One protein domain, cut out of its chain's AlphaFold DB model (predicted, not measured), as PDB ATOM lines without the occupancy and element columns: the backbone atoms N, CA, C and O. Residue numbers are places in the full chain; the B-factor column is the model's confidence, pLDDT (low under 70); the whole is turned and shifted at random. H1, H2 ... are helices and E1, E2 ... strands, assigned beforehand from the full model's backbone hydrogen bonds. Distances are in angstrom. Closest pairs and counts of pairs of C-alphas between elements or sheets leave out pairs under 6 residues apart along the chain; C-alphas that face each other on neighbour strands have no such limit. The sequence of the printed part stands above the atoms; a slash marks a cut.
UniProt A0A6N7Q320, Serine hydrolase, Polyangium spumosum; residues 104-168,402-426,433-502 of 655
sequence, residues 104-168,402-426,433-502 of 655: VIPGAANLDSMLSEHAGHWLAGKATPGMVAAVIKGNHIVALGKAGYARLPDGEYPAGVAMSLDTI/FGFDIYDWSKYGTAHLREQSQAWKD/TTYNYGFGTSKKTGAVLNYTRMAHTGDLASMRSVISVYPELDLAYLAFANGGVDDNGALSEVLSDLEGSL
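AT A GLANCE: This is residues 104 to 168, 402 to 426 and 433 to 502 of the 655 residues of the protein "Serine hydrolase" of Polyangium spumosum (UniProt A0A6N7Q320). What would one see first in this model? One twisted sheet of seven strands forms the core of a three-layer slab, with helices H1 and H4 packed on one face and the longer helix H2 covering E2 and E8 on the other. Short H3 sits beyond the sheet, close to H2. What is it built of? The printed part has 160 residues, with four named helices and eight named strands in the order E1 H1 E2 E3 E4 H2 H3 E5 E6 E7 E8 H4, and its class is mixed, helices and strands. The sheet's order is E1 E3 E2 E8 E7 E6 E5, mixed. How spread out is it? It is compact, with a radius of gyration of the C-alphas of 16.2 A and spans of 52 by 35 by 31 A.

IN THESE COORDINATES: Where do the elements before the first cut lie? E1 is residues 104 to 110, with C-alpha 104 at (142.983, 111.350, 84.855), and H1 is residues 112 to 118, 10.2 A long. E2 is residues 130 to 137, 24.2 A, and E3 is residues 140 to 151, 29.0 A, which bends by 73 degrees at residue 148. What lies between the two cuts? E4 is residues 402 to 404, H2 is residues 406 to 418, 18.0 A, with C-alpha 406 at (141.573, 114.178, 95.617), and H3 is residues 422 to 426. What follows the second cut? E5 is residues 440 to 445, 16.8 A, E6 residues 450 to 460, 33.2 A, E7 residues 463 to 470, 24.1 A, and E8 residues 475 to 481, 20.8 A. H4 is residues 490 to 501, 15.4 A, ending with C-alpha 501 at (155.340, 125.893, 86.975).

HOW THE PARTS SIT: How is the sheet joined from edge strand E1 to edge strand E5? E1 is parallel to E3, with N 109 and O 142 at 2.9 A; E3 and E2 are an antiparallel hairpin, with N 133 and O 145 at 3.0 A; E2 and E8 are antiparallel, with N 134 and O 478 at 2.9 A, each pair within hydrogen-bond range. E5 E6 E7 E8 form a meander, each strand the antiparallel neighbour of the one before, with N 442 and O 453 at 2.9 A, N 458 and O 465 at 2.8 A, and N 466 and O 479 at 2.9 A within that range. Which helices are on it? There are three layers, helices on both faces: H1 is over E3 at a height over the sheet of 6.6 A, with Asp 112 and Gly 145 their closest C-alphas at 4.7 A, and H4 is on the same face, over E2 and E8 at 9.4 A, with C-alphas Ala 481 and Leu 491 the closest of E8 and H4 at 6.9 A. H2 is on the opposite face, over E2 and E8 at 7.5 A, and the closest C-alphas of H2 and E8, Gly 413 and Ala 476, are 6.0 A apart. How do the helices meet? H4, with residues 490 to 494 alone, only just touches H1, with 3 pairs of C-alphas within 8 A, the closest those of His 118 and Ala 490 at 6.2 A, while H3 is not on the sheet and is close but not clearly touching H2. Every O i to N i+4 pair is within hydrogen-bond range in H2, H3 and H4, and 2 of 3 in H1.

THE WHOLE: How large is it? The two C-alphas farthest apart, those of Gly 155 and Val 448, are 56.3 A apart. Where are the cuts and the long link? Residues 169 to 401 are not printed, with 9.8 A between C-alphas 168 and 402, and residues 427 to 432 are not printed, with 15.7 A between C-alphas 426 and 433; the link from H1 to E2 is long. Where is confidence low? The mean pLDDT of the printed part is 82.2, and 23 residues are under 70, among them residues 484 to 490 and 500 to 502.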
ATOM      1  N   VAL A 104     141.523 111.207  84.856       76.69
ATOM      2  CA  VAL A 104     142.983 111.350  84.855       76.69
ATOM      3  C   VAL A 104     143.473 111.043  83.454       76.69
ATOM      4  O   VAL A 104     143.195 109.972  82.911       76.69
ATOM      5  N   ILE A 105     144.190 111.986  82.857       65.31
ATOM      6  CA  ILE A 105     144.635 111.830  81.477       65.31
ATOM      7  C   ILE A 105     145.851 110.890  81.418       65.31
ATOM      8  O   ILE A 105     146.683 110.892  82.331       65.31
ATOM      9  N   PRO A 106     146.028 110.091  80.355       58.62
ATOM     10  CA  PRO A 106     147.279 109.399  80.098       58.62
ATOM     11  C   PRO A 106     148.388 110.422  79.948       58.62
ATOM     12  O   PRO A 106     148.257 111.390  79.203       58.62
ATOM     13  N   GLY A 107     149.486 110.193  80.658       63.16
ATOM     14  CA  GLY A 107     150.588 111.146  80.682       63.16
ATOM     15  C   GLY A 107     150.318 112.387  81.532       63.16
ATOM     16  O   GLY A 107     151.082 113.341  81.412       63.16
ATOM     17  N   ALA A 108     149.289 112.383  82.399       72.19
ATOM     18  CA  ALA A 108     149.132 113.407  83.429       72.19
ATOM     19  C   ALA A 108     150.463 113.605  84.166       72.19
ATOM     20  O   ALA A 108     151.133 112.632  84.535       72.19
ATOM     21  N   ALA A 109     150.857 114.863  84.358       79.12
ATOM     22  CA  ALA A 109     152.122 115.180  84.998       79.12
ATOM     23  C   ALA A 109     152.141 114.621  86.429       79.12
ATOM     24  O   ALA A 109     151.197 114.808  87.199       79.12
ATOM     25  N   ASN A 110     153.222 113.927  86.779       86.06
ATOM     26  CA  ASN A 110     153.404 113.376  88.116       86.06
ATOM     27  C   ASN A 110     153.949 114.470  89.051       86.06
ATOM     28  O   ASN A 110     155.027 115.016  88.807       86.06
ATOM     29  N   LEU A 111     153.208 114.767  90.121       89.88
ATOM     30  CA  LEU A 111     153.576 115.784  91.114       89.88
ATOM     31  C   LEU A 111     154.357 115.220  92.315       89.88
ATOM     32  O   LEU A 111     154.763 115.990  93.180       89.88
ATOM     33  N   ASP A 112     154.599 113.909  92.396       92.88
ATOM     34  CA  ASP A 112     155.192 113.239  93.564       92.88
ATOM     35  C   ASP A 112     156.568 113.811  93.916       92.88
ATOM     36  O   ASP A 112     156.847 114.056  95.087       92.88
ATOM     37  N   SER A 113     157.425 114.055  92.914       89.56
ATOM     38  CA  SER A 113     158.763 114.614  93.150       89.56
ATOM     39  C   SER A 113     158.673 116.001  93.781       89.56
ATOM     40  O   SER A 113     159.290 116.220  94.819       89.56
ATOM     41  N   MET A 114     157.862 116.891  93.204       87.31
ATOM     42  CA  MET A 114     157.629 118.245  93.716       87.31
ATOM     43  C   MET A 114     157.050 118.195  95.136       87.31
ATOM     44  O   MET A 114     157.582 118.804  96.056       87.31
ATOM     45  N   LEU A 115     156.010 117.390  95.363       90.50
ATOM     46  CA  LEU A 115     155.401 117.256  96.688       90.50
ATOM     47  C   LEU A 115     156.370 116.654  97.713       90.50
ATOM     48  O   LEU A 115     156.331 117.029  98.882       90.50
ATOM     49  N   SER A 116     157.268 115.754  97.301       89.81
ATOM     50  CA  SER A 116     158.272 115.161  98.191       89.81
ATOM     51  C   SER A 116     159.320 116.164  98.673       89.81
ATOM     52  O   SER A 116     160.009 115.899  99.661       89.81
ATOM     53  N   GLU A 117     159.438 117.333  98.035       86.75
ATOM     54  CA  GLU A 117     160.284 118.430  98.514       86.75
ATOM     55  C   GLU A 117     159.736 119.019  99.820       86.75
ATOM     56  O   GLU A 117     160.526 119.282 100.730       86.75
ATOM     57  N   HIS A 118     158.410 119.054  99.980       85.75
ATOM     58  CA  HIS A 118     157.723 119.582 101.163       85.75
ATOM     59  C   HIS A 118     157.253 118.495 102.144       85.75
ATOM     60  O   HIS A 118     157.225 118.732 103.353       85.75
ATOM     61  N   ALA A 119     156.909 117.302 101.649       88.88
ATOM     62  CA  ALA A 119     156.279 116.234 102.425       88.88
ATOM     63  C   ALA A 119     157.233 115.081 102.786       88.88
ATOM     64  O   ALA A 119     158.009 114.613 101.951       88.88
ATOM     65  N   GLY A 120     157.141 114.554 104.013       85.44
ATOM     66  CA  GLY A 120     157.872 113.346 104.413       85.44
ATOM     67  C   GLY A 120     157.990 113.114 105.923       85.44
ATOM     68  O   GLY A 120     157.560 113.916 106.745       85.44
ATOM     69  N   HIS A 121     158.615 111.991 106.296       74.75
ATOM     70  CA  HIS A 121     158.877 111.619 107.692       74.75
ATOM     71  C   HIS A 121     160.226 112.168 108.176       74.75
ATOM     72  O   HIS A 121     161.257 111.811 107.614       74.75
ATOM     73  N   TRP A 122     160.202 113.001 109.225       65.00
ATOM     74  CA  TRP A 122     161.304 113.434 110.114       65.00
ATOM     75  C   TRP A 122     162.727 113.613 109.546       65.00
ATOM     76  O   TRP A 122     163.712 113.495 110.272       65.00
ATOM     77  N   LEU A 123     162.882 113.954 108.271       52.16
ATOM     78  CA  LEU A 123     164.191 114.106 107.643       52.16
ATOM     79  C   LEU A 123     164.284 115.462 106.943       52.16
ATOM     80  O   LEU A 123     163.451 115.783 106.112       52.16
ATOM     81  N   ALA A 124     165.333 116.231 107.248       56.09
ATOM     82  CA  ALA A 124     165.818 117.360 106.441       56.09
ATOM     83  C   ALA A 124     164.830 118.518 106.156       56.09
ATOM     84  O   ALA A 124     164.753 118.982 105.024       56.09
ATOM     85  N   GLY A 125     164.121 119.032 107.167       66.31
ATOM     86  CA  GLY A 125     163.388 120.304 107.027       66.31
ATOM     87  C   GLY A 125     162.092 120.231 106.213       66.31
ATOM     88  O   GLY A 125     161.706 121.228 105.617       66.31
ATOM     89  N   LYS A 126     161.429 119.065 106.173       77.75
ATOM     90  CA  LYS A 126     160.081 118.923 105.594       77.75
ATOM     91  C   LYS A 126     159.049 119.696 106.410       77.75
ATOM     92  O   LYS A 126     159.123 119.719 107.636       77.75
ATOM     93  N   ALA A 127     158.082 120.262 105.702       78.75
ATOM     94  CA  ALA A 127     157.051 121.142 106.235       78.75
ATOM     95  C   ALA A 127     155.804 120.397 106.736       78.75
ATOM     96  O   ALA A 127     155.088 120.876 107.608       78.75
ATOM     97  N   THR A 128     155.525 119.210 106.187       85.56
ATOM     98  CA  THR A 128     154.320 118.428 106.510       85.56
ATOM     99  C   THR A 128     154.577 116.917 106.408       85.56
ATOM    100  O   THR A 128     155.443 116.496 105.633       85.56
ATOM    101  N   PRO A 129     153.851 116.061 107.157       88.56
ATOM    102  CA  PRO A 129     153.964 114.604 107.046       88.56
ATOM    103  C   PRO A 129     153.677 114.069 105.645       88.56
ATOM    104  O   PRO A 129     154.377 113.175 105.164       88.56
ATOM    105  N   GLY A 130     152.647 114.605 104.996       90.31
ATOM    106  CA  GLY A 130     152.127 114.117 103.733       90.31
ATOM    107  C   GLY A 130     151.301 115.165 102.994       90.31
ATOM    108  O   GLY A 130     150.785 116.116 103.589       90.31
ATOM    109  N   MET A 131     151.210 114.991 101.676       92.19
ATOM    110  CA  MET A 131     150.452 115.858 100.775       92.19
ATOM    111  C   MET A 131     149.874 115.084  99.596       92.19
ATOM    112  O   MET A 131     150.451 114.088  99.154       92.19
ATOM    113  N   VAL A 132     148.775 115.603  99.054       93.75
ATOM    114  CA  VAL A 132     148.179 115.187  97.779       93.75
ATOM    115  C   VAL A 132     147.812 116.447  97.003       93.75
ATOM    116  O   VAL A 132     147.319 117.396  97.606       93.75
ATOM    117  N   ALA A 133     148.048 116.490  95.695       93.75
ATOM    118  CA  ALA A 133     147.668 117.635  94.869       93.75
ATOM    119  C   ALA A 133     147.212 117.209  93.477       93.75
ATOM    120  O   ALA A 133     147.694 116.207  92.947       93.75
ATOM    121  N   ALA A 134     146.319 118.002  92.889       92.75
ATOM    122  CA  ALA A 134     145.820 117.836  91.533       92.75
ATOM    123  C   ALA A 134     145.720 119.180  90.806       92.75
ATOM    124  O   ALA A 134     145.445 120.221  91.407       92.75
ATOM    125  N   VAL A 135     145.887 119.127  89.487       89.38
ATOM    126  CA  VAL A 135     145.590 120.229  88.572       89.38
ATOM    127  C   VAL A 135     144.541 119.763  87.586       89.38
ATOM    128  O   VAL A 135     144.700 118.727  86.939       89.38
ATOM    129  N   ILE A 136     143.481 120.549  87.465       87.38
ATOM    130  CA  ILE A 136     142.347 120.276  86.596       87.38
ATOM    131  C   ILE A 136     142.359 121.281  85.467       87.38
ATOM    132  O   ILE A 136     142.446 122.481  85.712       87.38
ATOM    133  N   LYS A 137     142.223 120.789  84.242       79.56
ATOM    134  CA  LYS A 137     141.974 121.587  83.051       79.56
ATOM    135  C   LYS A 137     140.671 121.102  82.435       79.56
ATOM    136  O   LYS A 137     140.586 119.954  81.997       79.56
ATOM    137  N   GLY A 138     139.654 121.950  82.426       75.94
ATOM    138  CA  GLY A 138     138.346 121.547  81.940       75.94
ATOM    139  C   GLY A 138     137.741 120.394  82.732       75.94
ATOM    140  O   GLY A 138     137.472 120.529  83.917       75.94
ATOM    141  N   ASN A 139     137.533 119.253  82.066       76.94
ATOM    142  CA  ASN A 139     137.009 118.017  82.671       76.94
ATOM    143  C   ASN A 139     138.099 117.008  83.066       76.94
ATOM    144  O   ASN A 139     137.813 115.837  83.316       76.94
ATOM    145  N   HIS A 140     139.363 117.425  83.064       76.25
ATOM    146  CA  HIS A 140     140.487 116.501  83.105       76.25
ATOM    147  C   HIS A 140     141.459 116.825  84.225       76.25
ATOM    148  O   HIS A 140     141.860 117.976  84.389       76.25
ATOM    149  N   ILE A 141     141.921 115.794  84.931       85.25
ATOM    150  CA  ILE A 141     143.072 115.916  85.828       85.25
ATOM    151  C   ILE A 141     144.329 115.792  84.965       85.25
ATOM    152  O   ILE A 141     144.633 114.711  84.459       85.25
ATOM    153  N   VAL A 142     145.039 116.910  84.785       77.88
ATOM    154  CA  VAL A 142     146.234 117.028  83.927       77.88
ATOM    155  C   VAL A 142     147.546 116.882  84.691       77.88
ATOM    156  O   VAL A 142     148.584 116.616  84.090       77.88
ATOM    157  N   ALA A 143     147.502 117.029  86.013       84.88
ATOM    158  CA  ALA A 143     148.606 116.707  86.900       84.88
ATOM    159  C   ALA A 143     148.059 116.164  88.217       84.88
ATOM    160  O   ALA A 143     147.027 116.631  88.699       84.88
ATOM    161  N   LEU A 144     148.743 115.181  88.791       91.44
ATOM    162  CA  LEU A 144     148.336 114.534  90.029       91.44
ATOM    163  C   LEU A 144     149.568 114.000  90.746       91.44
ATOM    164  O   LEU A 144     150.511 113.518  90.117       91.44
ATOM    165  N   GLY A 145     149.560 114.052  92.068       93.06
ATOM    166  CA  GLY A 145     150.591 113.377  92.832       93.06
ATOM    167  C   GLY A 145     150.324 113.369  94.316       93.06
ATOM    168  O   GLY A 145     149.403 114.008  94.830       93.06
ATOM    169  N   LYS A 146     151.165 112.608  94.994       94.75
ATOM    170  CA  LYS A 146     151.131 112.376  96.426       94.75
ATOM    171  C   LYS A 146     152.541 112.190  96.952       94.75
ATOM    172  O   LYS A 146     153.405 111.621  96.292       94.75
ATOM    173  N   ALA A 147     152.769 112.609  98.184       93.62
ATOM    174  CA  ALA A 147     154.034 112.368  98.854       93.62
ATOM    175  C   ALA A 147     153.849 112.234 100.363       93.62
ATOM    176  O   ALA A 147     152.889 112.740 100.944       93.62
ATOM    177  N   GLY A 148     154.802 111.557 101.000       92.44
ATOM    178  CA  GLY A 148     154.851 111.407 102.448       92.44
ATOM    179  C   GLY A 148     153.835 110.408 103.005       92.44
ATOM    180  O   GLY A 148     153.587 109.352 102.419       92.44
ATOM    181  N   TYR A 149     153.296 110.718 104.181       90.38
ATOM    182  CA  TYR A 149     152.583 109.772 105.032       90.38
ATOM    183  C   TYR A 149     151.184 110.264 105.379       90.38
ATOM    184  O   TYR A 149     151.025 111.360 105.915       90.38
ATOM    185  N   ALA A 150     150.180 109.414 105.159       87.69
ATOM    186  CA  ALA A 150     148.856 109.605 105.739       87.69
ATOM    187  C   ALA A 150     148.892 109.410 107.266       87.69
ATOM    188  O   ALA A 150     148.203 110.111 108.002       87.69
ATOM    189  N   ARG A 151     149.764 108.511 107.742       86.44
ATOM    190  CA  ARG A 151     150.108 108.319 109.155       86.44
ATOM    191  C   ARG A 151     151.611 108.121 109.297       86.44
ATOM    192  O   ARG A 151     152.175 107.214 108.687       86.44
ATOM    193  N   LEU A 152     152.260 108.937 110.119       86.38
ATOM    194  CA  LEU A 152     153.671 108.754 110.452       86.38
ATOM    195  C   LEU A 152     153.894 107.413 111.180       86.38
ATOM    196  O   LEU A 152     153.041 107.004 111.969       86.38
ATOM    197  N   PRO A 153     155.042 106.754 110.950       87.19
ATOM    198  CA  PRO A 153     155.523 105.660 111.776       87.19
ATOM    199  C   PRO A 153     155.418 105.920 113.286       87.19
ATOM    200  O   PRO A 153     155.886 106.944 113.785       87.19
ATOM    201  N   ASP A 154     154.850 104.966 114.018       81.69
ATOM    202  CA  ASP A 154     154.747 104.983 115.477       81.69
ATOM    203  C   ASP A 154     154.852 103.556 116.063       81.69
ATOM    204  O   ASP A 154     155.196 102.599 115.367       81.69
ATOM    205  N   GLY A 155     154.622 103.403 117.372       81.62
ATOM    206  CA  GLY A 155     154.725 102.103 118.046       81.62
ATOM    207  C   GLY A 155     153.663 101.080 117.625       81.62
ATOM    208  O   GLY A 155     153.898  99.880 117.750       81.62
ATOM    209  N   GLU A 156     152.518 101.542 117.131       78.44
ATOM    210  CA  GLU A 156     151.433 100.705 116.618       78.44
ATOM    211  C   GLU A 156     151.625 100.432 115.113       78.44
ATOM    212  O   GLU A 156     151.343  99.334 114.639       78.44
ATOM    213  N   TYR A 157     152.197 101.395 114.379       80.00
ATOM    214  CA  TYR A 157     152.444 101.360 112.939       80.00
ATOM    215  C   TYR A 157     153.927 101.604 112.654       80.00
ATOM    216  O   TYR A 157     154.303 102.704 112.253       80.00
ATOM    217  N   PRO A 158     154.799 100.588 112.789       85.50
ATOM    218  CA  PRO A 158     156.247 100.782 112.684       85.50
ATOM    219  C   PRO A 158     156.730 101.324 111.331       85.50
ATOM    220  O   PRO A 158     157.801 101.918 111.257       85.50
ATOM    221  N   ALA A 159     155.961 101.109 110.260       87.06
ATOM    222  CA  ALA A 159     156.248 101.621 108.917       87.06
ATOM    223  C   ALA A 159     155.438 102.880 108.554       87.06
ATOM    224  O   ALA A 159     155.679 103.476 107.504       87.06
ATOM    225  N   GLY A 160     154.494 103.292 109.406       88.25
ATOM    226  CA  GLY A 160     153.470 104.278 109.074       88.25
ATOM    227  C   GLY A 160     152.502 103.796 107.992       88.25
ATOM    228  O   GLY A 160     152.515 102.633 107.587       88.25
ATOM    229  N   VAL A 161     151.667 104.714 107.515       88.06
ATOM    230  CA  VAL A 161     150.801 104.540 106.344       88.06
ATOM    231  C   VAL A 161     151.215 105.582 105.314       88.06
ATOM    232  O   VAL A 161     151.168 106.785 105.585       88.06
ATOM    233  N   ALA A 162     151.666 105.120 104.149       91.06
ATOM    234  CA  ALA A 162     152.036 105.996 103.045       91.06
ATOM    235  C   ALA A 162     150.813 106.773 102.544       91.06
ATOM    236  O   ALA A 162     149.694 106.265 102.575       91.06
ATOM    237  N   MET A 163     151.036 107.998 102.073       91.50
ATOM    238  CA  MET A 163     149.975 108.783 101.454       91.50
ATOM    239  C   MET A 163     149.432 108.067 100.208       91.50
ATOM    240  O   MET A 163     150.180 107.407  99.473       91.50
ATOM    241  N   SER A 164     148.134 108.208  99.949       90.69
ATOM    242  CA  SER A 164     147.495 107.728  98.730       90.69
ATOM    243  C   SER A 164     146.586 108.779  98.090       90.69
ATOM    244  O   SER A 164     146.276 109.793  98.700       90.69
ATOM    245  N   LEU A 165     146.224 108.572  96.820       90.81
ATOM    246  CA  LEU A 165     145.359 109.497  96.075       90.81
ATOM    247  C   LEU A 165     143.904 109.389  96.554       90.81
ATOM    248  O   LEU A 165     143.179 110.372  96.538       90.81
ATOM    249  N   ASP A 166     143.520 108.215  97.045       86.75
ATOM    250  CA  ASP A 166     142.254 107.916  97.719       86.75
ATOM    251  C   ASP A 166     142.307 108.182  99.237       86.75
ATOM    252  O   ASP A 166     141.405 107.788  99.975       86.75
ATOM    253  N   THR A 167     143.370 108.829  99.740       86.06
ATOM    254  CA  THR A 167     143.401 109.270 101.136       86.06
ATOM    255  C   THR A 167     142.409 110.410 101.330       86.06
ATOM    256  O   THR A 167     142.477 111.426 100.640       86.06
ATOM    257  N   ILE A 168     141.521 110.253 102.307       83.81
ATOM    258  CA  ILE A 168     140.470 111.225 102.603       83.81
ATOM    259  C   ILE A 168     140.979 112.270 103.589       83.81
ATOM    260  O   ILE A 168     141.570 111.942 104.625       83.81
ATOM    261  N   PHE A 402     132.732 118.328 105.480       77.25
ATOM    262  CA  PHE A 402     132.983 117.345 104.430       77.25
ATOM    263  C   PHE A 402     134.396 116.769 104.487       77.25
ATOM    264  O   PHE A 402     135.348 117.436 104.899       77.25
ATOM    265  N   GLY A 403     134.522 115.522 104.047       80.38
ATOM    266  CA  GLY A 403     135.782 114.861 103.769       80.38
ATOM    267  C   GLY A 403     135.815 114.358 102.334       80.38
ATOM    268  O   GLY A 403     134.857 113.740 101.883       80.38
ATOM    269  N   PHE A 404     136.914 114.611 101.634       85.56
ATOM    270  CA  PHE A 404     137.087 114.229 100.236       85.56
ATOM    271  C   PHE A 404     138.464 113.604 100.030       85.56
ATOM    272  O   PHE A 404     139.440 114.012 100.667       85.56
ATOM    273  N   ASP A 405     138.545 112.629  99.129       89.38
ATOM    274  CA  ASP A 405     139.808 112.315  98.469       89.38
ATOM    275  C   ASP A 405     140.076 113.317  97.331       89.38
ATOM    276  O   ASP A 405     139.271 114.212  97.051       89.38
ATOM    277  N   ILE A 406     141.229 113.211  96.667       92.31
ATOM    278  CA  ILE A 406     141.573 114.178  95.617       92.31
ATOM    279  C   ILE A 406     140.701 114.037  94.362       92.31
ATOM    280  O   ILE A 406     140.552 115.009  93.621       92.31
ATOM    281  N   TYR A 407     140.119 112.864  94.107       90.94
ATOM    282  CA  TYR A 407     139.295 112.625  92.924       90.94
ATOM    283  C   TYR A 407     137.923 113.265  93.072       90.94
ATOM    284  O   TYR A 407     137.473 113.958  92.159       90.94
ATOM    285  N   ASP A 408     137.286 113.101  94.226       89.62
ATOM    286  CA  ASP A 408     136.014 113.755  94.512       89.62
ATOM    287  C   ASP A 408     136.186 115.263  94.671       89.62
ATOM    288  O   ASP A 408     135.409 116.042  94.121       89.62
ATOM    289  N   TRP A 409     137.283 115.699  95.295       93.00
ATOM    290  CA  TRP A 409     137.620 117.120  95.315       93.00
ATOM    291  C   TRP A 409     137.826 117.680  93.898       93.00
ATOM    292  O   TRP A 409     137.427 118.809  93.598       93.00
ATOM    293  N   SER A 410     138.351 116.857  92.981       93.50
ATOM    294  CA  SER A 410     138.467 117.211  91.565       93.50
ATOM    295  C   SER A 410     137.141 117.269  90.818       93.50
ATOM    296  O   SER A 410     137.028 118.045  89.867       93.50
ATOM    297  N   LYS A 411     136.121 116.510  91.236       92.00
ATOM    298  CA  LYS A 411     134.759 116.619  90.684       92.00
ATOM    299  C   LYS A 411     134.167 117.980  91.019       92.00
ATOM    300  O   LYS A 411     133.674 118.661  90.126       92.00
ATOM    301  N   TYR A 412     134.320 118.424  92.266       93.81
ATOM    302  CA  TYR A 412     133.878 119.751  92.687       93.81
ATOM    303  C   TYR A 412     134.605 120.883  91.939       93.81
ATOM    304  O   TYR A 412     133.968 121.807  91.431       93.81
ATOM    305  N   GLY A 413     135.933 120.781  91.791       94.00
ATOM    306  CA  GLY A 413     136.720 121.727  90.992       94.00
ATOM    307  C   GLY A 413     136.274 121.783  89.526       94.00
ATOM    308  O   GLY A 413     136.042 122.865  88.994       94.00
ATOM    309  N   THR A 414     136.088 120.620  88.899       89.38
ATOM    310  CA  THR A 414     135.575 120.478  87.525       89.38
ATOM    311  C   THR A 414     134.175 121.076  87.366       89.38
ATOM    312  O   THR A 414     133.905 121.775  86.390       89.38
ATOM    313  N   ALA A 415     133.283 120.853  88.331       90.94
ATOM    314  CA  ALA A 415     131.925 121.374  88.281       90.94
ATOM    315  C   ALA A 415     131.906 122.912  88.262       90.94
ATOM    316  O   ALA A 415     131.177 123.492  87.461       90.94
ATOM    317  N   HIS A 416     132.794 123.589  89.002       92.38
ATOM    318  CA  HIS A 416     132.944 125.044  88.873       92.38
ATOM    319  C   HIS A 416     133.443 125.505  87.496       92.38
ATOM    320  O   HIS A 416     133.251 126.671  87.162       92.38
ATOM    321  N   LEU A 417     134.094 124.649  86.710       85.94
ATOM    322  CA  LEU A 417     134.543 124.991  85.359       85.94
ATOM    323  C   LEU A 417     133.455 124.743  84.312       85.94
ATOM    324  O   LEU A 417     133.397 125.439  83.298       85.94
ATOM    325  N   ARG A 418     132.607 123.733  84.527       79.25
ATOM    326  CA  ARG A 418     131.738 123.200  83.471       79.25
ATOM    327  C   ARG A 418     130.256 123.350  83.712       79.25
ATOM    328  O   ARG A 418     129.527 123.490  82.734       79.25
ATOM    329  N   GLU A 419     129.800 123.342  84.955       81.62
ATOM    330  CA  GLU A 419     128.377 123.446  85.238       81.62
ATOM    331  C   GLU A 419     127.850 124.837  84.871       81.62
ATOM    332  O   GLU A 419     128.453 125.864  85.180       81.62
ATOM    333  N   GLN A 420     126.718 124.866  84.168       79.88
ATOM    334  CA  GLN A 420     126.144 126.081  83.591       79.88
ATOM    335  C   GLN A 420     124.798 126.458  84.208       79.88
ATOM    336  O   GLN A 420     124.192 127.448  83.774       79.88
ATOM    337  N   SER A 421     124.301 125.694  85.181       83.69
ATOM    338  CA  SER A 421     123.090 126.050  85.907       83.69
ATOM    339  C   SER A 421     123.250 127.393  86.626       83.69
ATOM    340  O   SER A 421     124.356 127.848  86.938       83.69
ATOM    341  N   GLN A 422     122.123 128.063  86.864       89.19
ATOM    342  CA  GLN A 422     122.134 129.396  87.460       89.19
ATOM    343  C   GLN A 422     122.778 129.395  88.854       89.19
ATOM    344  O   GLN A 422     123.500 130.329  89.176       89.19
ATOM    345  N   ALA A 423     122.609 128.321  89.632       94.88
ATOM    346  CA  ALA A 423     123.207 128.205  90.960       94.88
ATOM    347  C   ALA A 423     124.747 128.259  90.934       94.88
ATOM    348  O   ALA A 423     125.361 128.921  91.767       94.88
ATOM    349  N   TRP A 424     125.385 127.614  89.953       93.69
ATOM    350  CA  TRP A 424     126.846 127.651  89.816       93.69
ATOM    351  C   TRP A 424     127.343 128.998  89.289       93.69
ATOM    352  O   TRP A 424     128.367 129.499  89.748       93.69
ATOM    353  N   LYS A 425     126.588 129.624  88.378       90.69
ATOM    354  CA  LYS A 425     126.884 130.974  87.874       90.69
ATOM    355  C   LYS A 425     126.779 132.038  88.962       90.69
ATOM    356  O   LYS A 425     127.609 132.943  89.004       90.69
ATOM    357  N   ASP A 426     125.789 131.927  89.843       94.25
ATOM    358  CA  ASP A 426     125.579 132.860  90.951       94.25
ATOM    359  C   ASP A 426     126.794 132.889  91.888       94.25
ATOM    360  O   ASP A 426     127.294 133.966  92.213       94.25
ATOM    361  N   THR A 433     134.950 143.016  96.629       86.69
ATOM    362  CA  THR A 433     136.330 143.074  96.132       86.69
ATOM    363  C   THR A 433     137.216 141.913  96.577       86.69
ATOM    364  O   THR A 433     138.167 141.600  95.868       86.69
ATOM    365  N   THR A 434     136.952 141.308  97.740       86.19
ATOM    366  CA  THR A 434     137.884 140.367  98.393       86.19
ATOM    367  C   THR A 434     137.325 138.973  98.631       86.19
ATOM    368  O   THR A 434     138.080 138.009  98.563       86.19
ATOM    369  N   TYR A 435     136.032 138.846  98.923       94.06
ATOM    370  CA  TYR A 435     135.400 137.577  99.277       94.06
ATOM    371  C   TYR A 435     133.919 137.633  98.923       94.06
ATOM    372  O   TYR A 435     133.271 138.632  99.242       94.06
ATOM    373  N   ASN A 436     133.398 136.596  98.278       94.81
ATOM    374  CA  ASN A 436     132.016 136.521  97.806       94.81
ATOM    375  C   ASN A 436     131.368 135.227  98.311       94.81
ATOM    376  O   ASN A 436     131.368 134.984  99.509       94.81
ATOM    377  N   TYR A 437     130.825 134.396  97.432       95.06
ATOM    378  CA  TYR A 437     130.021 133.222  97.765       95.06
ATOM    379  C   TYR A 437     130.864 132.041  98.263       95.06
ATOM    380  O   TYR A 437     131.022 131.034  97.582       95.06
ATOM    381  N   GLY A 438     131.449 132.177  99.455       92.00
ATOM    382  CA  GLY A 438     132.311 131.145 100.036       92.00
ATOM    383  C   GLY A 438     133.708 131.055  99.406       92.00
ATOM    384  O   GLY A 438     134.403 130.067  99.618       92.00
ATOM    385  N   PHE A 439     134.123 132.075  98.648       95.19
ATOM    386  CA  PHE A 439     135.452 132.175  98.043       95.19
ATOM    387  C   PHE A 439     136.068 133.546  98.285       95.19
ATOM    388  O   PHE A 439     135.413 134.573  98.095       95.19
ATOM    389  N   GLY A 440     137.367 133.561  98.580       94.25
ATOM    390  CA  GLY A 440     138.209 134.721  98.340       94.25
ATOM    391  C   GLY A 440     138.347 134.935  96.836       94.25
ATOM    392  O   GLY A 440     138.675 134.009  96.096       94.25
ATOM    393  N   THR A 441     138.095 136.149  96.363       92.50
ATOM    394  CA  THR A 441     138.099 136.460  94.930       92.50
ATOM    395  C   THR A 441     139.121 137.531  94.614       92.50
ATOM    396  O   THR A 441     139.165 138.561  95.284       92.50
ATOM    397  N   SER A 442     139.899 137.344  93.551       88.06
ATOM    398  CA  SER A 442     140.768 138.398  93.028       88.06
ATOM    399  C   SER A 442     140.720 138.432  91.508       88.06
ATOM    400  O   SER A 442     140.912 137.408  90.854       88.06
ATOM    401  N   LYS A 443     140.471 139.616  90.945       85.12
ATOM    402  CA  LYS A 443     140.540 139.840  89.499       85.12
ATOM    403  C   LYS A 443     141.986 140.092  89.101       85.12
ATOM    404  O   LYS A 443     142.688 140.871  89.749       85.12
ATOM    405  N   LYS A 444     142.425 139.437  88.037       78.38
ATOM    406  CA  LYS A 444     143.758 139.589  87.464       78.38
ATOM    407  C   LYS A 444     143.620 140.036  86.018       78.38
ATOM    408  O   LYS A 444     142.805 139.510  85.263       78.38
ATOM    409  N   THR A 445     144.432 141.016  85.645       72.88
ATOM    410  CA  THR A 445     144.549 141.467  84.261       72.88
ATOM    411  C   THR A 445     145.759 140.792  83.646       72.88
ATOM    412  O   THR A 445     146.895 141.135  83.972       72.88
ATOM    413  N   GLY A 446     145.511 139.795  82.798       60.72
ATOM    414  CA  GLY A 446     146.535 139.218  81.939       60.72
ATOM    415  C   GLY A 446     146.815 140.110  80.730       60.72
ATOM    416  O   GLY A 446     146.104 141.078  80.463       60.72
ATOM    417  N   ALA A 447     147.858 139.769  79.973       54.56
ATOM    418  CA  ALA A 447     148.211 140.497  78.753       54.56
ATOM    419  C   ALA A 447     147.124 140.397  77.666       54.56
ATOM    420  O   ALA A 447     147.003 141.305  76.847       54.56
ATOM    421  N   VAL A 448     146.352 139.301  77.667       51.66
ATOM    422  CA  VAL A 448     145.292 139.044  76.679       51.66
ATOM    423  C   VAL A 448     143.947 138.697  77.311       51.66
ATOM    424  O   VAL A 448     142.922 139.152  76.814       51.66
ATOM    425  N   LEU A 449     143.935 137.960  78.425       63.34
ATOM    426  CA  LEU A 449     142.705 137.594  79.123       63.34
ATOM    427  C   LEU A 449     142.684 138.187  80.535       63.34
ATOM    428  O   LEU A 449     143.651 138.065  81.289       63.34
ATOM    429  N   ASN A 450     141.566 138.811  80.899       74.06
ATOM    430  CA  ASN A 450     141.246 139.073  82.298       74.06
ATOM    431  C   ASN A 450     140.628 137.810  82.889       74.06
ATOM    432  O   ASN A 450     139.757 137.217  82.265       74.06
ATOM    433  N   TYR A 451     141.042 137.433  84.090       81.88
ATOM    434  CA  TYR A 451     140.522 136.240  84.744       81.88
ATOM    435  C   TYR A 451     140.272 136.488  86.225       81.88
ATOM    436  O   TYR A 451     140.864 137.379  86.850       81.88
ATOM    437  N   THR A 452     139.390 135.678  86.791       87.25
ATOM    438  CA  THR A 452     139.019 135.722  88.193       87.25
ATOM    439  C   THR A 452     139.607 134.508  88.887       87.25
ATOM    440  O   THR A 452     139.370 133.370  88.502       87.25
ATOM    441  N   ARG A 453     140.372 134.749  89.949       89.44
ATOM    442  CA  ARG A 453     140.759 133.701  90.890       89.44
ATOM    443  C   ARG A 453     139.692 133.609  91.965       89.44
ATOM    444  O   ARG A 453     139.525 134.583  92.700       89.44
ATOM    445  N   MET A 454     139.033 132.465  92.080       93.75
ATOM    446  CA  MET A 454     138.174 132.108  93.209       93.75
ATOM    447  C   MET A 454     138.904 131.057  94.031       93.75
ATOM    448  O   MET A 454     139.189 129.977  93.528       93.75
ATOM    449  N   ALA A 455     139.255 131.364  95.271       92.19
ATOM    450  CA  ALA A 455     140.037 130.452  96.087       92.19
ATOM    451  C   ALA A 455     139.613 130.467  97.543       92.19
ATOM    452  O   ALA A 455     139.180 131.492  98.072       92.19
ATOM    453  N   HIS A 456     139.775 129.328  98.196       91.75
ATOM    454  CA  HIS A 456     139.481 129.177  99.607       91.75
ATOM    455  C   HIS A 456     140.448 128.162 100.227       91.75
ATOM    456  O   HIS A 456     140.866 127.209  99.566       91.75
ATOM    457  N   THR A 457     140.829 128.392 101.484       88.06
ATOM    458  CA  THR A 457     141.616 127.459 102.295       88.06
ATOM    459  C   THR A 457     140.744 126.857 103.386       88.06
ATOM    460  O   THR A 457     139.879 127.513 103.962       88.06
ATOM    461  N   GLY A 458     140.965 125.590 103.692       83.56
ATOM    462  CA  GLY A 458     140.298 124.898 104.775       83.56
ATOM    463  C   GLY A 458     141.324 124.430 105.778       83.56
ATOM    464  O   GLY A 458     142.102 123.540 105.454       83.56
ATOM    465  N   ASP A 459     141.297 125.010 106.973       77.50
ATOM    466  CA  ASP A 459     142.207 124.667 108.060       77.50
ATOM    467  C   ASP A 459     141.418 124.042 109.217       77.50
ATOM    468  O   ASP A 459     140.407 124.584 109.662       77.50
ATOM    469  N   LEU A 460     141.887 122.892 109.692       72.00
ATOM    470  CA  LEU A 460     141.482 122.238 110.944       72.00
ATOM    471  C   LEU A 460     142.744 121.936 111.748       72.00
ATOM    472  O   LEU A 460     143.821 122.137 111.193       72.00
ATOM    473  N   ALA A 461     142.645 121.466 113.005       64.31
ATOM    474  CA  ALA A 461     143.768 121.180 113.919       64.31
ATOM    475  C   ALA A 461     144.916 120.382 113.283       64.31
ATOM    476  O   ALA A 461     145.096 119.195 113.532       64.31
ATOM    477  N   SER A 462     145.728 121.083 112.498       67.75
ATOM    478  CA  SER A 462     146.815 120.621 111.650       67.75
ATOM    479  C   SER A 462     146.509 119.800 110.385       67.75
ATOM    480  O   SER A 462     147.390 119.119 109.864       67.75
ATOM    481  N   MET A 463     145.299 119.932 109.839       76.88
ATOM    482  CA  MET A 463     144.983 119.529 108.463       76.88
ATOM    483  C   MET A 463     144.697 120.765 107.627       76.88
ATOM    484  O   MET A 463     144.034 121.688 108.100       76.88
ATOM    485  N   ARG A 464     145.165 120.767 106.382       82.50
ATOM    486  CA  ARG A 464     144.919 121.849 105.440       82.50
ATOM    487  C   ARG A 464     144.429 121.324 104.105       82.50
ATOM    488  O   ARG A 464     144.895 120.305 103.598       82.50
ATOM    489  N   SER A 465     143.524 122.077 103.512       87.69
ATOM    490  CA  SER A 465     143.014 121.856 102.171       87.69
ATOM    491  C   SER A 465     142.925 123.175 101.429       87.69
ATOM    492  O   SER A 465     142.746 124.237 102.027       87.69
ATOM    493  N   VAL A 466     143.024 123.126 100.112       90.06
ATOM    494  CA  VAL A 466     142.873 124.315  99.287       90.06
ATOM    495  C   VAL A 466     142.229 123.983  97.957       90.06
ATOM    496  O   VAL A 466     142.407 122.897  97.399       90.06
ATOM    497  N   ILE A 467     141.472 124.955  97.472       92.44
ATOM    498  CA  ILE A 467     140.925 124.995  96.128       92.44
ATOM    499  C   ILE A 467     141.161 126.390  95.560       92.44
ATOM    500  O   ILE A 467     140.919 127.395  96.229       92.44
ATOM    501  N   SER A 468     141.653 126.453  94.327       92.06
ATOM    502  CA  SER A 468     141.738 127.681  93.546       92.06
ATOM    503  C   SER A 468     141.222 127.411  92.144       92.06
ATOM    504  O   SER A 468     141.830 126.645  91.404       92.06
ATOM    505  N   VAL A 469     140.118 128.047  91.779       92.44
ATOM    506  CA  VAL A 469     139.443 127.907  90.491       92.44
ATOM    507  C   VAL A 469     139.599 129.190  89.685       92.44
ATOM    508  O   VAL A 469     139.487 130.300  90.212       92.44
ATOM    509  N   TYR A 470     139.833 129.013  88.392       89.81
ATOM    510  CA  TYR A 470     139.980 130.053  87.390       89.81
ATOM    511  C   TYR A 470     139.035 129.738  86.222       89.81
ATOM    512  O   TYR A 470     139.470 129.115  85.249       89.81
ATOM    513  N   PRO A 471     137.746 130.114  86.309       85.06
ATOM    514  CA  PRO A 471     136.748 129.731  85.311       85.06
ATOM    515  C   PRO A 471     137.113 130.187  83.897       85.06
ATOM    516  O   PRO A 471     137.034 129.403  82.958       85.06
ATOM    517  N   GLU A 472     137.602 131.421  83.742       78.69
ATOM    518  CA  GLU A 472     137.977 131.974  82.433       78.69
ATOM    519  C   GLU A 472     139.237 131.316  81.858       78.69
ATOM    520  O   GLU A 472     139.456 131.316  80.650       78.69
ATOM    521  N   LEU A 473     140.071 130.733  82.722       77.12
ATOM    522  CA  LEU A 473     141.221 129.938  82.306       77.12
ATOM    523  C   LEU A 473     140.888 128.457  82.212       77.12
ATOM    524  O   LEU A 473     141.787 127.696  81.877       77.12
ATOM    525  N   ASP A 474     139.660 128.032  82.496       79.38
ATOM    526  CA  ASP A 474     139.249 126.633  82.508       79.38
ATOM    527  C   ASP A 474     140.202 125.738  83.322       79.38
ATOM    528  O   ASP A 474     140.703 124.718  82.840       79.38
ATOM    529  N   LEU A 475     140.573 126.205  84.517       85.50
ATOM    530  CA  LEU A 475     141.676 125.658  85.305       85.50
ATOM    531  C   LEU A 475     141.341 125.660  86.797       85.50
ATOM    532  O   LEU A 475     140.823 126.647  87.318       85.50
ATOM    533  N   ALA A 476     141.694 124.592  87.507       91.00
ATOM    534  CA  ALA A 476     141.634 124.560  88.962       91.00
ATOM    535  C   ALA A 476     142.846 123.850  89.574       91.00
ATOM    536  O   ALA A 476     143.386 122.901  89.009       91.00
ATOM    537  N   TYR A 477     143.252 124.310  90.753       91.56
ATOM    538  CA  TYR A 477     144.342 123.754  91.546       91.56
ATOM    539  C   TYR A 477     143.815 123.316  92.897       91.56
ATOM    540  O   TYR A 477     143.142 124.089  93.585       91.56
ATOM    541  N   LEU A 478     144.150 122.089  93.273       93.31
ATOM    542  CA  LEU A 478     143.679 121.448  94.486       93.31
ATOM    543  C   LEU A 478     144.859 120.852  95.238       93.31
ATOM    544  O   LEU A 478     145.723 120.223  94.627       93.31
ATOM    545  N   ALA A 479     144.878 121.001  96.557       92.56
ATOM    546  CA  ALA A 479     145.867 120.318  97.375       92.56
ATOM    547  C   ALA A 479     145.380 120.064  98.802       92.56
ATOM    548  O   ALA A 479     144.569 120.810  99.358       92.56
ATOM    549  N   PHE A 480     145.934 119.013  99.392       91.44
ATOM    550  CA  PHE A 480     145.745 118.585 100.764       91.44
ATOM    551  C   PHE A 480     147.093 118.415 101.460       91.44
ATOM    552  O   PHE A 480     148.071 117.990 100.842       91.44
ATOM    553  N   ALA A 481     147.131 118.703 102.758       89.62
ATOM    554  CA  ALA A 481     148.271 118.456 103.631       89.62
ATOM    555  C   ALA A 481     147.800 118.091 105.043       89.62
ATOM    556  O   ALA A 481     146.806 118.625 105.531       89.62
ATOM    557  N   ASN A 482     148.518 117.196 105.720       85.25
ATOM    558  CA  ASN A 482     148.186 116.742 107.076       85.25
ATOM    559  C   ASN A 482     149.189 117.192 108.149       85.25
ATOM    560  O   ASN A 482     149.440 116.481 109.126       85.25
ATOM    561  N   GLY A 483     149.754 118.379 107.937       76.69
ATOM    562  CA  GLY A 483     150.599 119.117 108.869       76.69
ATOM    563  C   GLY A 483     150.091 120.552 109.047       76.69
ATOM    564  O   GLY A 483     149.613 121.172 108.092       76.69
ATOM    565  N   GLY A 484     150.148 121.076 110.275       61.56
ATOM    566  CA  GLY A 484     149.526 122.352 110.667       61.56
ATOM    567  C   GLY A 484     150.430 123.574 110.671       61.56
ATOM    568  O   GLY A 484     151.633 123.430 110.819       61.56
ATOM    569  N   VAL A 485     149.787 124.754 110.539       51.84
ATOM    570  CA  VAL A 485     150.309 126.144 110.650       51.84
ATOM    571  C   VAL A 485     151.816 126.282 110.518       51.84
ATOM    572  O   VAL A 485     152.512 126.595 111.474       51.84
ATOM    573  N   ASP A 486     152.319 126.061 109.314       48.53
ATOM    574  CA  ASP A 486     153.730 126.280 109.078       48.53
ATOM    575  C   ASP A 486     154.034 127.783 108.972       48.53
ATOM    576  O   ASP A 486     153.380 128.495 108.205       48.53
ATOM    577  N   ASP A 487     155.070 128.239 109.682       44.47
ATOM    578  CA  ASP A 487     155.765 129.504 109.400       44.47
ATOM    579  C   ASP A 487     156.437 129.457 108.005       44.47
ATOM    580  O   ASP A 487     156.779 130.502 107.452       44.47
ATOM    581  N   ASN A 488     156.594 128.255 107.415       46.88
ATOM    582  CA  ASN A 488     157.194 128.028 106.091       46.88
ATOM    583  C   ASN A 488     156.185 127.816 104.938       46.88
ATOM    584  O   ASN A 488     156.596 127.602 103.811       46.88
ATOM    585  N   GLY A 489     154.867 127.883 105.163       59.09
ATOM    586  CA  GLY A 489     153.897 128.031 104.067       59.09
ATOM    587  C   GLY A 489     153.779 126.901 103.027       59.09
ATOM    588  O   GLY A 489     153.257 127.179 101.957       59.09
ATOM    589  N   ALA A 490     154.166 125.646 103.288       68.81
ATOM    590  CA  ALA A 490     154.263 124.611 102.240       68.81
ATOM    591  C   ALA A 490     153.033 124.386 101.340       68.81
ATOM    592  O   ALA A 490     153.198 124.139 100.153       68.81
ATOM    593  N   LEU A 491     151.796 124.477 101.847       76.56
ATOM    594  CA  LEU A 491     150.614 124.395 100.969       76.56
ATOM    595  C   LEU A 491     150.515 125.622 100.045       76.56
ATOM    596  O   LEU A 491     150.146 125.493  98.882       76.56
ATOM    597  N   SER A 492     150.868 126.802 100.555       73.25
ATOM    598  CA  SER A 492     150.948 128.045  99.784       73.25
ATOM    599  C   SER A 492     152.129 128.043  98.810       73.25
ATOM    600  O   SER A 492     151.984 128.565  97.711       73.25
ATOM    601  N   GLU A 493     153.268 127.451  99.180       75.56
ATOM    602  CA  GLU A 493     154.428 127.254  98.301       75.56
ATOM    603  C   GLU A 493     154.092 126.271  97.185       75.56
ATOM    604  O   GLU A 493     154.218 126.638  96.029       75.56
ATOM    605  N   VAL A 494     153.530 125.101  97.503       78.38
ATOM    606  CA  VAL A 494     153.053 124.142  96.495       78.38
ATOM    607  C   VAL A 494     152.030 124.789  95.572       78.38
ATOM    608  O   VAL A 494     152.091 124.588  94.366       78.38
ATOM    609  N   LEU A 495     151.100 125.593  96.090       77.56
ATOM    610  CA  LEU A 495     150.189 126.339  95.225       77.56
ATOM    611  C   LEU A 495     150.906 127.367  94.357       77.56
ATOM    612  O   LEU A 495     150.591 127.464  93.178       77.56
ATOM    613  N   SER A 496     151.852 128.120  94.913       77.94
ATOM    614  CA  SER A 496     152.661 129.075  94.154       77.94
ATOM    615  C   SER A 496     153.476 128.371  93.068       77.94
ATOM    616  O   SER A 496     153.580 128.876  91.954       77.94
ATOM    617  N   ASP A 497     154.012 127.191  93.361       76.50
ATOM    618  CA  ASP A 497     154.768 126.366  92.432       76.50
ATOM    619  C   ASP A 497     153.853 125.769  91.372       76.50
ATOM    620  O   ASP A 497     154.194 125.796  90.198       76.50
ATOM    621  N   LEU A 498     152.656 125.300  91.719       74.56
ATOM    622  CA  LEU A 498     151.664 124.832  90.749       74.56
ATOM    623  C   LEU A 498     151.162 125.972  89.844       74.56
ATOM    624  O   LEU A 498     151.030 125.791  88.632       74.56
ATOM    625  N   GLU A 499     150.915 127.153  90.413       72.81
ATOM    626  CA  GLU A 499     150.517 128.360  89.679       72.81
ATOM    627  C   GLU A 499     151.675 128.910  88.815       72.81
ATOM    628  O   GLU A 499     151.428 129.476  87.752       72.81
ATOM    629  N   GLY A 500     152.935 128.726  89.232       66.00
ATOM    630  CA  GLY A 500     154.131 129.231  88.545       66.00
ATOM    631  C   GLY A 500     154.791 128.262  87.552       66.00
ATOM    632  O   GLY A 500     155.379 128.708  86.566       66.00
ATOM    633  N   SER A 501     154.705 126.950  87.785       56.66
ATOM    634  CA  SER A 501     155.340 125.893  86.975       56.66
ATOM    635  C   SER A 501     154.554 125.545  85.713       56.66
ATOM    636  O   SER A 501     155.117 125.008  84.758       56.66
ATOM    637  N   LEU A 502     153.266 125.885  85.678       52.22
ATOM    638  CA  LEU A 502     152.403 125.646  84.534       52.22
ATOM    639  C   LEU A 502     152.125 126.966  83.817       52.22
ATOM    640  O   LEU A 502     151.273 127.758  84.205       52.22
TER     641      LEU A 502